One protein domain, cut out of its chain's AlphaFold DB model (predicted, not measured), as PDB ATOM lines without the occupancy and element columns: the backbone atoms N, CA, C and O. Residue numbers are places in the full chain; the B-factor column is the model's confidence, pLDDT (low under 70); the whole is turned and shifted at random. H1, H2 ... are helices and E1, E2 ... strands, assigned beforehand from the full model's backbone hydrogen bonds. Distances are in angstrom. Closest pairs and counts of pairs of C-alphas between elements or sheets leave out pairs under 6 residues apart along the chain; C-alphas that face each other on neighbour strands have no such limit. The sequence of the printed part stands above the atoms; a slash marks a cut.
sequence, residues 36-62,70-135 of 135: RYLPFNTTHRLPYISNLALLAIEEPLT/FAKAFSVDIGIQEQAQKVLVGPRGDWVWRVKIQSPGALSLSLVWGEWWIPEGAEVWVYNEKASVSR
ATOM      1  N   ARG A  36     201.974 227.398 214.964       61.62
ATOM      2  CA  ARG A  36     200.857 227.576 215.891       61.62
ATOM      3  C   ARG A  36     200.595 226.378 216.814       61.62
ATOM      4  O   ARG A  36     200.335 226.611 217.987       61.62
ATOM      5  N   TYR A  37     200.647 225.138 216.324       62.28
ATOM      6  CA  TYR A  37     200.234 223.959 217.110       62.28
ATOM      7  C   TYR A  37     201.359 223.328 217.926       62.28
ATOM      8  O   TYR A  37     201.134 222.348 218.634       62.28
ATOM      9  N   LEU A  38     202.571 223.872 217.841       69.50
ATOM     10  CA  LEU A  38     203.669 223.383 218.656       69.50
ATOM     11  C   LEU A  38     203.436 223.827 220.114       69.50
ATOM     12  O   LEU A  38     203.123 225.003 220.350       69.50
ATOM     13  N   PRO A  39     203.568 222.929 221.102       69.88
ATOM     14  CA  PRO A  39     203.379 223.288 222.502       69.88
ATOM     15  C   PRO A  39     204.463 224.278 222.940       69.88
ATOM     16  O   PRO A  39     205.626 224.128 222.564       69.88
ATOM     17  N   PHE A  40     204.082 225.285 223.731       72.44
ATOM     18  CA  PHE A  40     205.027 226.154 224.432       72.44
ATOM     19  C   PHE A  40     205.287 225.589 225.825       72.44
ATOM     20  O   PHE A  40     204.349 225.469 226.611       72.44
ATOM     21  N   ASN A  41     206.541 225.277 226.137       69.62
ATOM     22  CA  ASN A  41     206.940 224.832 227.472       69.62
ATOM     23  C   ASN A  41     207.406 226.005 228.351       69.62
ATOM     24  O   ASN A  41     207.176 226.021 229.555       69.62
ATOM     25  N   THR A  42     207.996 227.030 227.730       74.50
ATOM     26  CA  THR A  42     208.517 228.215 228.421       74.50
ATOM     27  C   THR A  42     207.718 229.451 228.025       74.50
ATOM     28  O   THR A  42     207.573 229.765 226.843       74.50
ATOM     29  N   THR A  43     207.187 230.160 229.024       83.56
ATOM     30  CA  THR A  43     206.548 231.471 228.850       83.56
ATOM     31  C   THR A  43     207.292 232.504 229.680       83.56
ATOM     32  O   THR A  43     207.289 232.432 230.906       83.56
ATOM     33  N   HIS A  44     207.893 233.483 229.013       85.50
ATOM     34  CA  HIS A  44     208.527 234.624 229.647       85.50
ATOM     35  C   HIS A  44     207.450 235.610 230.111       85.50
ATOM     36  O   HIS A  44     206.771 236.248 229.298       85.50
ATOM     37  N   ARG A  45     207.261 235.714 231.429       88.25
ATOM     38  CA  ARG A  45     206.265 236.603 232.027       88.25
ATOM     39  C   ARG A  45     206.894 237.947 232.358       88.25
ATOM     40  O   ARG A  45     207.812 238.021 233.166       88.25
ATOM     41  N   LEU A  46     206.377 238.996 231.737       87.94
ATOM     42  CA  LEU A  46     206.689 240.370 232.095       87.94
ATOM     43  C   LEU A  46     205.875 240.792 233.328       87.94
ATOM     44  O   LEU A  46     204.845 240.171 233.627       87.94
ATOM     45  N   PRO A  47     206.321 241.834 234.052       87.19
ATOM     46  CA  PRO A  47     205.586 242.374 235.186       87.19
ATOM     47  C   PRO A  47     204.151 242.757 234.818       87.19
ATOM     48  O   PRO A  47     203.864 243.165 233.692       87.19
ATOM     49  N   TYR A  48     203.249 242.656 235.795       86.88
ATOM     50  CA  TYR A  48     201.878 243.123 235.622       86.88
ATOM     51  C   TYR A  48     201.859 244.633 235.350       86.88
ATOM     52  O   TYR A  48     202.492 245.409 236.071       86.88
ATOM     53  N   ILE A  49     201.101 245.043 234.335       84.75
ATOM     54  CA  ILE A  49     200.854 246.447 234.015       84.75
ATOM     55  C   ILE A  49     199.445 246.826 234.459       84.75
ATOM     56  O   ILE A  49     198.459 246.259 233.995       84.75
ATOM     57  N   SER A  50     199.357 247.816 235.349       85.56
ATOM     58  CA  SER A  50     198.090 248.439 235.730       85.56
ATOM     59  C   SER A  50     197.823 249.649 234.839       85.56
ATOM     60  O   SER A  50     198.520 250.659 234.941       85.56
ATOM     61  N   ASN A  51     196.789 249.566 234.002       84.50
ATOM     62  CA  ASN A  51     196.389 250.672 233.126       84.50
ATOM     63  C   ASN A  51     195.937 251.898 233.934       84.50
ATOM     64  O   ASN A  51     196.248 253.022 233.564       84.50
ATOM     65  N   LEU A  52     195.283 251.685 235.082       84.31
ATOM     66  CA  LEU A  52     194.873 252.773 235.978       84.31
ATOM     67  C   LEU A  52     196.078 253.521 236.559       84.31
ATOM     68  O   LEU A  52     196.039 254.738 236.688       84.31
ATOM     69  N   ALA A  53     197.160 252.803 236.878       83.75
ATOM     70  CA  ALA A  53     198.373 253.433 237.390       83.75
ATOM     71  C   ALA A  53     199.092 254.259 236.314       83.75
ATOM     72  O   ALA A  53     199.653 255.300 236.633       83.75
ATOM     73  N   LEU A  54     199.069 253.813 235.051       82.00
ATOM     74  CA  LEU A  54     199.638 254.577 233.937       82.00
ATOM     75  C   LEU A  54     198.834 255.854 233.663       82.00
ATOM     76  O   LEU A  54     199.423 256.923 233.554       82.00
ATOM     77  N   LEU A  55     197.502 255.760 233.659       81.50
ATOM     78  CA  LEU A  55     196.621 256.918 233.477       81.50
ATOM     79  C   LEU A  55     196.777 257.950 234.605       81.50
ATOM     80  O   LEU A  55     196.861 259.141 234.334       81.50
ATOM     81  N   ALA A  56     196.906 257.509 235.861       82.56
ATOM     82  CA  ALA A  56     197.105 258.412 236.999       82.56
ATOM     83  C   ALA A  56     198.439 259.187 236.946       82.56
ATOM     84  O   ALA A  56     198.541 260.276 237.506       82.56
ATOM     85  N   ILE A  57     199.469 258.636 236.291       75.38
ATOM     86  CA  ILE A  57     200.741 259.339 236.044       75.38
ATOM     87  C   ILE A  57     200.575 260.372 234.920       75.38
ATOM     88  O   ILE A  57     201.227 261.413 234.947       75.38
ATOM     89  N   GLU A  58     199.704 260.101 233.949       74.62
ATOM     90  CA  GLU A  58     199.440 260.972 232.802       74.62
ATOM     91  C   GLU A  58     198.571 262.189 233.159       74.62
ATOM     92  O   GLU A  58     198.879 263.295 232.724       74.62
ATOM     93  N   GLU A  59     197.537 262.025 233.990       71.88
ATOM     94  CA  GLU A  59     196.626 263.108 234.408       71.88
ATOM     95  C   GLU A  59     197.325 264.409 234.876       71.88
ATOM     96  O   GLU A  59     196.939 265.496 234.428       71.88
ATOM     97  N   PRO A  60     198.376 264.381 235.722       69.56
ATOM     98  CA  PRO A  60     199.080 265.600 236.122       69.56
ATOM     99  C   PRO A  60     200.018 266.164 235.039       69.56
ATOM    100  O   PRO A  60     200.439 267.314 235.147       69.56
ATOM    101  N   LEU A  61     200.346 265.396 233.993       63.41
ATOM    102  CA  LEU A  61     201.283 265.771 232.922       63.41
ATOM    103  C   LEU A  61     200.605 266.482 231.738       63.41
ATOM    104  O   LEU A  61     201.221 266.644 230.687       63.41
ATOM    105  N   THR A  62     199.375 266.981 231.921       60.59
ATOM    106  CA  THR A  62     198.550 267.696 230.920       60.59
ATOM    107  C   THR A  62     199.141 269.051 230.456       60.59
ATOM    108  O   THR A  62     198.432 269.934 229.974       60.59
ATOM    109  N   PHE A  70     202.055 256.513 227.329       74.50
ATOM    110  CA  PHE A  70     201.066 255.449 227.092       74.50
ATOM    111  C   PHE A  70     201.644 254.028 227.219       74.50
ATOM    112  O   PHE A  70     200.904 253.043 227.196       74.50
ATOM    113  N   ALA A  71     202.971 253.896 227.311       79.00
ATOM    114  CA  ALA A  71     203.662 252.614 227.342       79.00
ATOM    115  C   ALA A  71     204.801 252.613 228.362       79.00
ATOM    116  O   ALA A  71     205.520 253.598 228.524       79.00
ATOM    117  N   LYS A  72     205.000 251.464 229.011       83.81
ATOM    118  CA  LYS A  72     206.144 251.211 229.886       83.81
ATOM    119  C   LYS A  72     207.126 250.289 229.179       83.81
ATOM    120  O   LYS A  72     206.796 249.140 228.888       83.81
ATOM    121  N   ALA A  73     208.322 250.798 228.906       84.44
ATOM    122  CA  ALA A  73     209.397 250.000 228.339       84.44
ATOM    123  C   ALA A  73     210.030 249.118 229.424       84.44
ATOM    124  O   ALA A  73     210.323 249.582 230.529       84.44
ATOM    125  N   PHE A  74     210.265 247.854 229.090       84.00
ATOM    126  CA  PHE A  74     211.072 246.944 229.891       84.00
ATOM    127  C   PHE A  74     212.271 246.520 229.057       84.00
ATOM    128  O   PHE A  74     212.099 246.009 227.952       84.00
ATOM    129  N   SER A  75     213.474 246.729 229.588       84.25
ATOM    130  CA  SER A  75     214.666 246.104 229.024       84.25
ATOM    131  C   SER A  75     214.677 244.649 229.477       84.25
ATOM    132  O   SER A  75     214.637 244.370 230.677       84.25
ATOM    133  N   VAL A  76     214.635 243.736 228.513       82.69
ATOM    134  CA  VAL A  76     214.657 242.295 228.749       82.69
ATOM    135  C   VAL A  76     215.764 241.682 227.919       82.69
ATOM    136  O   VAL A  76     215.909 242.008 226.743       82.69
ATOM    137  N   ASP A  77     216.523 240.791 228.543       85.06
ATOM    138  CA  ASP A  77     217.523 239.987 227.860       85.06
ATOM    139  C   ASP A  77     216.919 238.607 227.598       85.06
ATOM    140  O   ASP A  77     216.788 237.777 228.504       85.06
ATOM    141  N   ILE A  78     216.409 238.438 226.372       78.44
ATOM    142  CA  ILE A  78     215.784 237.198 225.919       78.44
ATOM    143  C   ILE A  78     216.662 236.567 224.837       78.44
ATOM    144  O   ILE A  78     216.494 236.823 223.642       78.44
ATOM    145  N   GLY A  79     217.590 235.717 225.263       77.62
ATOM    146  CA  GLY A  79     218.480 234.950 224.405       77.62
ATOM    147  C   GLY A  79     217.773 233.755 223.763       77.62
ATOM    148  O   GLY A  79     217.263 232.859 224.442       77.62
ATOM    149  N   ILE A  80     217.797 233.684 222.428       77.06
ATOM    150  CA  ILE A  80     217.185 232.578 221.668       77.06
ATOM    151  C   ILE A  80     217.835 231.225 222.009       77.06
ATOM    152  O   ILE A  80     217.164 230.198 222.012       77.06
ATOM    153  N   GLN A  81     219.133 231.198 222.304       75.56
ATOM    154  CA  GLN A  81     219.846 229.946 222.573       75.56
ATOM    155  C   GLN A  81     219.495 229.337 223.935       75.56
ATOM    156  O   GLN A  81     219.414 228.116 224.047       75.56
ATOM    157  N   GLU A  82     219.271 230.178 224.944       76.25
ATOM    158  CA  GLU A  82     219.107 229.738 226.331       76.25
ATOM    159  C   GLU A  82     217.637 229.637 226.745       76.25
ATOM    160  O   GLU A  82     217.246 228.716 227.460       76.25
ATOM    161  N   GLN A  83     216.805 230.575 226.285       79.62
ATOM    162  CA  GLN A  83     215.431 230.728 226.768       79.62
ATOM    163  C   GLN A  83     214.379 230.348 225.723       79.62
ATOM    164  O   GLN A  83     213.204 230.194 226.076       79.62
ATOM    165  N   ALA A  84     214.759 230.171 224.452       83.56
ATOM    166  CA  ALA A  84     213.822 229.687 223.448       83.56
ATOM    167  C   ALA A  84     213.711 228.166 223.460       83.56
ATOM    168  O   ALA A  84     214.682 227.418 223.554       83.56
ATOM    169  N   GLN A  85     212.486 227.700 223.276       84.19
ATOM    170  CA  GLN A  85     212.215 226.295 223.074       84.19
ATOM    171  C   GLN A  85     212.603 225.898 221.651       84.19
ATOM    172  O   GLN A  85     212.055 226.425 220.680       84.19
ATOM    173  N   LYS A  86     213.512 224.931 221.542       85.31
ATOM    174  CA  LYS A  86     213.944 224.339 220.277       85.31
ATOM    175  C   LYS A  86     213.020 223.178 219.898       85.31
ATOM    176  O   LYS A  86     212.847 222.240 220.672       85.31
ATOM    177  N   VAL A  87     212.424 223.240 218.713       83.31
ATOM    178  CA  VAL A  87     211.511 222.225 218.176       83.31
ATOM    179  C   VAL A  87     211.972 221.822 216.781       83.31
ATOM    180  O   VAL A  87     212.295 222.678 215.962       83.31
ATOM    181  N   LEU A  88     212.008 220.518 216.519       82.62
ATOM    182  CA  LEU A  88     212.310 219.971 215.201       82.62
ATOM    183  C   LEU A  88     211.015 219.879 214.383       82.62
ATOM    184  O   LEU A  88     210.025 219.323 214.860       82.62
ATOM    185  N   VAL A  89     211.008 220.429 213.169       79.81
ATOM    186  CA  VAL A  89     209.821 220.508 212.309       79.81
ATOM    187  C   VAL A  89     210.133 219.993 210.903       79.81
ATOM    188  O   VAL A  89     211.210 220.204 210.357       79.81
ATOM    189  N   GLY A  90     209.144 219.332 210.297       72.50
ATOM    190  CA  GLY A  90     209.203 218.880 208.909       72.50
ATOM    191  C   GLY A  90     210.039 217.608 208.693       72.50
ATOM    192  O   GLY A  90     210.780 217.172 209.572       72.50
ATOM    193  N   PRO A  91     209.937 216.994 207.500       61.62
ATOM    194  CA  PRO A  91     210.631 215.744 207.172       61.62
ATOM    195  C   PRO A  91     212.148 215.912 206.991       61.62
ATOM    196  O   PRO A  91     212.873 214.924 206.970       61.62
ATOM    197  N   ARG A  92     212.630 217.155 206.847       71.69
ATOM    198  CA  ARG A  92     214.055 217.493 206.688       71.69
ATOM    199  C   ARG A  92     214.752 217.827 208.008       71.69
ATOM    200  O   ARG A  92     215.967 217.978 208.012       71.69
ATOM    201  N   GLY A  93     214.002 217.916 209.109       75.12
ATOM    202  CA  GLY A  93     214.553 218.259 210.417       75.12
ATOM    203  C   GLY A  93     214.931 219.735 210.546       75.12
ATOM    204  O   GLY A  93     216.006 220.052 211.047       75.12
ATOM    205  N   ASP A  94     214.056 220.634 210.095       81.94
ATOM    206  CA  ASP A  94     214.265 222.073 210.233       81.94
ATOM    207  C   ASP A  94     214.130 222.463 211.721       81.94
ATOM    208  O   ASP A  94     213.223 222.005 212.427       81.94
ATOM    209  N   TRP A  95     215.043 223.293 212.228       83.00
ATOM    210  CA  TRP A  95     215.010 223.748 213.619       83.00
ATOM    211  C   TRP A  95     214.196 225.027 213.763       83.00
ATOM    212  O   TRP A  95     214.412 226.002 213.049       83.00
ATOM    213  N   VAL A  96     213.295 225.037 214.742       83.75
ATOM    214  CA  VAL A  96     212.493 226.206 215.099       83.75
ATOM    215  C   VAL A  96     212.746 226.553 216.555       83.75
ATOM    216  O   VAL A  96     212.567 225.719 217.440       83.75
ATOM    217  N   TRP A  97     213.112 227.806 216.811       84.38
ATOM    218  CA  TRP A  97     213.210 228.362 218.156       84.38
ATOM    219  C   TRP A  97     211.983 229.215 218.442       84.38
ATOM    220  O   TRP A  97     211.576 230.029 217.613       84.38
ATOM    221  N   ARG A  98     211.361 229.014 219.604       84.25
ATOM    222  CA  ARG A  98     210.115 229.692 219.971       84.25
ATOM    223  C   ARG A  98     210.194 230.253 221.377       84.25
ATOM    224  O   ARG A  98     210.562 229.549 222.312       84.25
ATOM    225  N   VAL A  99     209.758 231.498 221.523       85.19
ATOM    226  CA  VAL A  99     209.582 232.158 222.815       85.19
ATOM    227  C   VAL A  99     208.141 232.633 222.904       85.19
ATOM    228  O   VAL A  99     207.628 233.243 221.967       85.19
ATOM    229  N   LYS A 100     207.479 232.359 224.030       87.19
ATOM    230  CA  LYS A 100     206.200 232.986 224.364       87.19
ATOM    231  C   LYS A 100     206.454 234.100 225.367       87.19
ATOM    232  O   LYS A 100     206.984 233.828 226.438       87.19
ATOM    233  N   ILE A 101     206.056 235.325 225.039       86.88
ATOM    234  CA  ILE A 101     206.120 236.474 225.949       86.88
ATOM    235  C   ILE A 101     204.695 236.815 226.375       86.88
ATOM    236  O   ILE A 101     203.793 236.873 225.542       86.88
ATOM    237  N   GLN A 102     204.484 237.024 227.671       89.06
ATOM    238  CA  GLN A 102     203.187 237.408 228.214       89.06
ATOM    239  C   GLN A 102     203.358 238.536 229.226       89.06
ATOM    240  O   GLN A 102     204.115 238.395 230.179       89.06
ATOM    241  N   SER A 103     202.612 239.627 229.054       88.56
ATOM    242  CA  SER A 103     202.536 240.724 230.023       88.56
ATOM    243  C   SER A 103     201.097 240.885 230.499       88.56
ATOM    244  O   SER A 103     200.271 241.442 229.776       88.56
ATOM    245  N   PRO A 104     200.755 240.378 231.690       88.31
ATOM    246  CA  PRO A 104     199.421 240.542 232.246       88.31
ATOM    247  C   PRO A 104     199.043 242.027 232.387       88.31
ATOM    248  O   PRO A 104     199.838 242.828 232.871       88.31
ATOM    249  N   GLY A 105     197.833 242.390 231.958       84.56
ATOM    250  CA  GLY A 105     197.305 243.759 232.053       84.56
ATOM    251  C   GLY A 105     197.712 244.709 230.917       84.56
ATOM    252  O   GLY A 105     197.051 245.727 230.727       84.56
ATOM    253  N   ALA A 106     198.716 244.352 230.107       85.56
ATOM    254  CA  ALA A 106     199.091 245.131 228.930       85.56
ATOM    255  C   ALA A 106     198.080 244.931 227.785       85.56
ATOM    256  O   ALA A 106     197.752 243.800 227.426       85.56
ATOM    257  N   LEU A 107     197.609 246.032 227.190       83.88
ATOM    258  CA  LEU A 107     196.684 246.001 226.045       83.88
ATOM    259  C   LEU A 107     197.386 245.664 224.724       83.88
ATOM    260  O   LEU A 107     196.785 245.086 223.822       83.88
ATOM    261  N   SER A 108     198.660 246.030 224.609       83.62
ATOM    262  CA  SER A 108     199.507 245.736 223.460       83.62
ATOM    263  C   SER A 108     200.943 245.498 223.921       83.62
ATOM    264  O   SER A 108     201.338 245.925 225.006       83.62
ATOM    265  N   LEU A 109     201.712 244.789 223.100       84.50
ATOM    266  CA  LEU A 109     203.141 244.588 223.294       84.50
ATOM    267  C   LEU A 109     203.861 245.062 222.042       84.50
ATOM    268  O   LEU A 109     203.568 244.587 220.947       84.50
ATOM    269  N   SER A 110     204.801 245.983 222.226       86.19
ATOM    270  CA  SER A 110     205.750 246.376 221.192       86.19
ATOM    271  C   SER A 110     207.098 245.752 221.518       86.19
ATOM    272  O   SER A 110     207.545 245.801 222.667       86.19
ATOM    273  N   LEU A 111     207.716 245.126 220.522       83.56
ATOM    274  CA  LEU A 111     209.018 244.489 220.649       83.56
ATOM    275  C   LEU A 111     210.031 245.360 219.918       83.56
ATOM    276  O   LEU A 111     209.877 245.631 218.730       83.56
ATOM    277  N   VAL A 112     211.053 245.800 220.642       83.56
ATOM    278  CA  VAL A 112     212.176 246.546 220.082       83.56
ATOM    279  C   VAL A 112     213.407 245.670 220.239       83.56
ATOM    280  O   VAL A 112     213.770 245.306 221.356       83.56
ATOM    281  N   TRP A 113     214.021 245.303 219.119       81.62
ATOM    282  CA  TRP A 113     215.271 244.552 219.122       81.62
ATOM    283  C   TRP A 113     216.436 245.518 219.332       81.62
ATOM    284  O   TRP A 113     216.542 246.517 218.624       81.62
ATOM    285  N   GLY A 114     217.279 245.232 220.324       77.12
ATOM    286  CA  GLY A 114     218.529 245.955 220.551       77.12
ATOM    287  C   GLY A 114     219.642 245.356 219.698       77.12
ATOM    288  O   GLY A 114     219.843 245.748 218.552       77.12
ATOM    289  N   GLU A 115     220.323 244.353 220.249       79.31
ATOM    290  CA  GLU A 115     221.302 243.543 219.527       79.31
ATOM    291  C   GLU A 115     220.695 242.181 219.189       79.31
ATOM    292  O   GLU A 115     220.098 241.516 220.035       79.31
ATOM    293  N   TRP A 116     220.806 241.770 217.929       76.38
ATOM    294  CA  TRP A 116     220.272 240.495 217.463       76.38
ATOM    295  C   TRP A 116     221.133 239.956 216.325       76.38
ATOM    296  O   TRP A 116     221.612 240.705 215.473       76.38
ATOM    297  N   TRP A 117     221.329 238.641 216.316       78.62
ATOM    298  CA  TRP A 117     222.031 237.938 215.252       78.62
ATOM    299  C   TRP A 117     221.113 236.869 214.671       78.62
ATOM    300  O   TRP A 117     220.604 236.013 215.399       78.62
ATOM    301  N   ILE A 118     220.904 236.928 213.356       79.94
ATOM    302  CA  ILE A 118     220.147 235.931 212.602       79.94
ATOM    303  C   ILE A 118     221.074 235.308 211.560       79.94
ATOM    304  O   ILE A 118     221.686 236.047 210.785       79.94
ATOM    305  N   PRO A 119     221.176 233.969 211.510       79.00
ATOM    306  CA  PRO A 119     221.948 233.293 210.480       79.00
ATOM    307  C   PRO A 119     221.318 233.481 209.097       79.00
ATOM    308  O   PRO A 119     220.102 233.605 208.950       79.00
ATOM    309  N   GLU A 120     222.149 233.454 208.061       79.94
ATOM    310  CA  GLU A 120     221.684 233.597 206.683       79.94
ATOM    311  C   GLU A 120     220.629 232.531 206.335       79.94
ATOM    312  O   GLU A 120     220.812 231.338 206.582       79.94
ATOM    313  N   GLY A 121     219.493 232.976 205.790       79.69
ATOM    314  CA  GLY A 121     218.366 232.111 205.434       79.69
ATOM    315  C   GLY A 121     217.408 231.763 206.580       79.69
ATOM    316  O   GLY A 121     216.405 231.099 206.325       79.69
ATOM    317  N   ALA A 122     217.664 232.212 207.812       80.44
ATOM    318  CA  ALA A 122     216.679 232.125 208.886       80.44
ATOM    319  C   ALA A 122     215.649 233.260 208.805       80.44
ATOM    320  O   ALA A 122     215.937 234.379 208.382       80.44
ATOM    321  N   GLU A 123     214.431 232.957 209.247       81.44
ATOM    322  CA  GLU A 123     213.299 233.879 209.231       81.44
ATOM    323  C   GLU A 123     212.738 234.029 210.648       81.44
ATOM    324  O   GLU A 123     212.574 233.042 211.373       81.44
ATOM    325  N   VAL A 124     212.422 235.264 211.042       81.56
ATOM    326  CA  VAL A 124     211.778 235.561 212.326       81.56
ATOM    327  C   VAL A 124     210.332 235.945 212.104       81.56
ATOM    328  O   VAL A 124     209.996 236.730 211.220       81.56
ATOM    329  N   TRP A 125     209.481 235.393 212.960       79.56
ATOM    330  CA  TRP A 125     208.048 235.567 212.880       79.56
ATOM    331  C   TRP A 125     207.484 235.954 214.242       79.56
ATOM    332  O   TRP A 125     207.723 235.272 215.240       79.56
ATOM    333  N   VAL A 126     206.699 237.029 214.270       80.62
ATOM    334  CA  VAL A 126     205.979 237.482 215.462       80.62
ATOM    335  C   VAL A 126     204.489 237.258 215.243       80.62
ATOM    336  O   VAL A 126     203.915 237.683 214.241       80.62
ATOM    337  N   TYR A 127     203.859 236.572 216.192       76.81
ATOM    338  CA  TYR A 127     202.436 236.262 216.154       76.81
ATOM    339  C   TYR A 127     201.799 236.628 217.490       76.81
ATOM    340  O   TYR A 127     202.366 236.359 218.548       76.81
ATOM    341  N   ASN A 128     200.588 237.180 217.445       77.62
ATOM    342  CA  ASN A 128     199.726 237.239 218.623       77.62
ATOM    343  C   ASN A 128     198.990 235.898 218.827       77.62
ATOM    344  O   ASN A 128     199.090 234.984 218.007       77.62
ATOM    345  N   GLU A 129     198.203 235.770 219.898       73.50
ATOM    346  CA  GLU A 129     197.457 234.532 220.186       73.50
ATOM    347  C   GLU A 129     196.427 234.167 219.101       73.50
ATOM    348  O   GLU A 129     196.133 232.991 218.893       73.50
ATOM    349  N   LYS A 130     195.920 235.157 218.355       67.75
ATOM    350  CA  LYS A 130     195.027 234.949 217.200       67.75
ATOM    351  C   LYS A 130     195.795 234.628 215.908       67.75
ATOM    352  O   LYS A 130     195.186 234.307 214.888       67.75
ATOM    353  N   ALA A 131     197.126 234.689 215.965       57.94
ATOM    354  CA  ALA A 131     198.073 234.537 214.873       57.94
ATOM    355  C   ALA A 131     197.728 235.375 213.631       57.94
ATOM    356  O   ALA A 131     197.928 234.937 212.496       57.94
ATOM    357  N   SER A 132     197.252 236.604 213.861       51.47
ATOM    358  CA  SER A 132     197.400 237.661 212.869       51.47
ATOM    359  C   SER A 132     198.841 238.161 212.918       51.47
ATOM    360  O   SER A 132     199.365 238.497 213.980       51.47
ATOM    361  N   VAL A 133     199.499 238.137 211.761       53.16
ATOM    362  CA  VAL A 133     200.836 238.707 211.587       53.16
ATOM    363  C   VAL A 133     200.686 240.222 211.665       53.16
ATOM    364  O   VAL A 133     199.987 240.803 210.835       53.16
ATOM    365  N   SER A 134     201.299 240.861 212.662       46.25
ATOM    366  CA  SER A 134     201.539 242.303 212.592       46.25
ATOM    367  C   SER A 134     202.646 242.511 211.563       46.25
ATOM    368  O   SER A 134     203.765 242.042 211.776       46.25
ATOM    369  N   ARG A 135     202.295 243.097 210.418       39.66
ATOM    370  CA  ARG A 135     203.244 243.457 209.363       39.66
ATOM    371  C   ARG A 135     203.904 244.788 209.675       39.66
ATOM    372  O   ARG A 135     203.196 245.635 210.264       39.66
TER     373      ARG A 135
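Overview. This is residues 36 to 62 and 70 to 135 of the 135 residues of an uncharacterized protein of Jimgerdemannia flammicorona (UniProt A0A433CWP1). With little regular structure, this is a loose rod: helix H1 lies toward one end, hairpin E2 and E3 toward the other, and the short parallel pair E1 and E4 between; unnamed residues 103 to 135 run out and fold back. The 93 printed residues include 31 in named elements, E1, H1, H2, E2, E3, E4 in chain order, mixed class; radius of gyration of the C-alphas 16.5 A, spans 58 by 27 by 26 A.

Arrangement. Start at E1, residues 43 to 45, parallel to E4, residues 100 to 102, with N 44 and O 100 2.8 A apart. H1, residues 51 to 61, has 5 of 7 O i to N i+4 pairs within hydrogen-bond range; H2, residues 80 to 83, is too short for one. E2, residues 85 to 89, and E3, residues 94 to 98, form an antiparallel hairpin, N 87 to O 96 2.8 A. E3 runs on into E4 at 13 degrees. H1 and H2 are apart.

Along the chain. Find C-alpha 43 at (206.548, 231.471, 228.850), where E1 begins. H1 spans 15.9 A, E2 12.5 A, E3 13.0 A. E4 ends at C-alpha 102, (203.187, 237.408, 228.214).

Size, cuts and confidence. Residues 63 to 69 are cut out, a 13.1 A gap between C-alphas 62 and 70. Confidence is under 70 for 15 residues, among them 130 to 135.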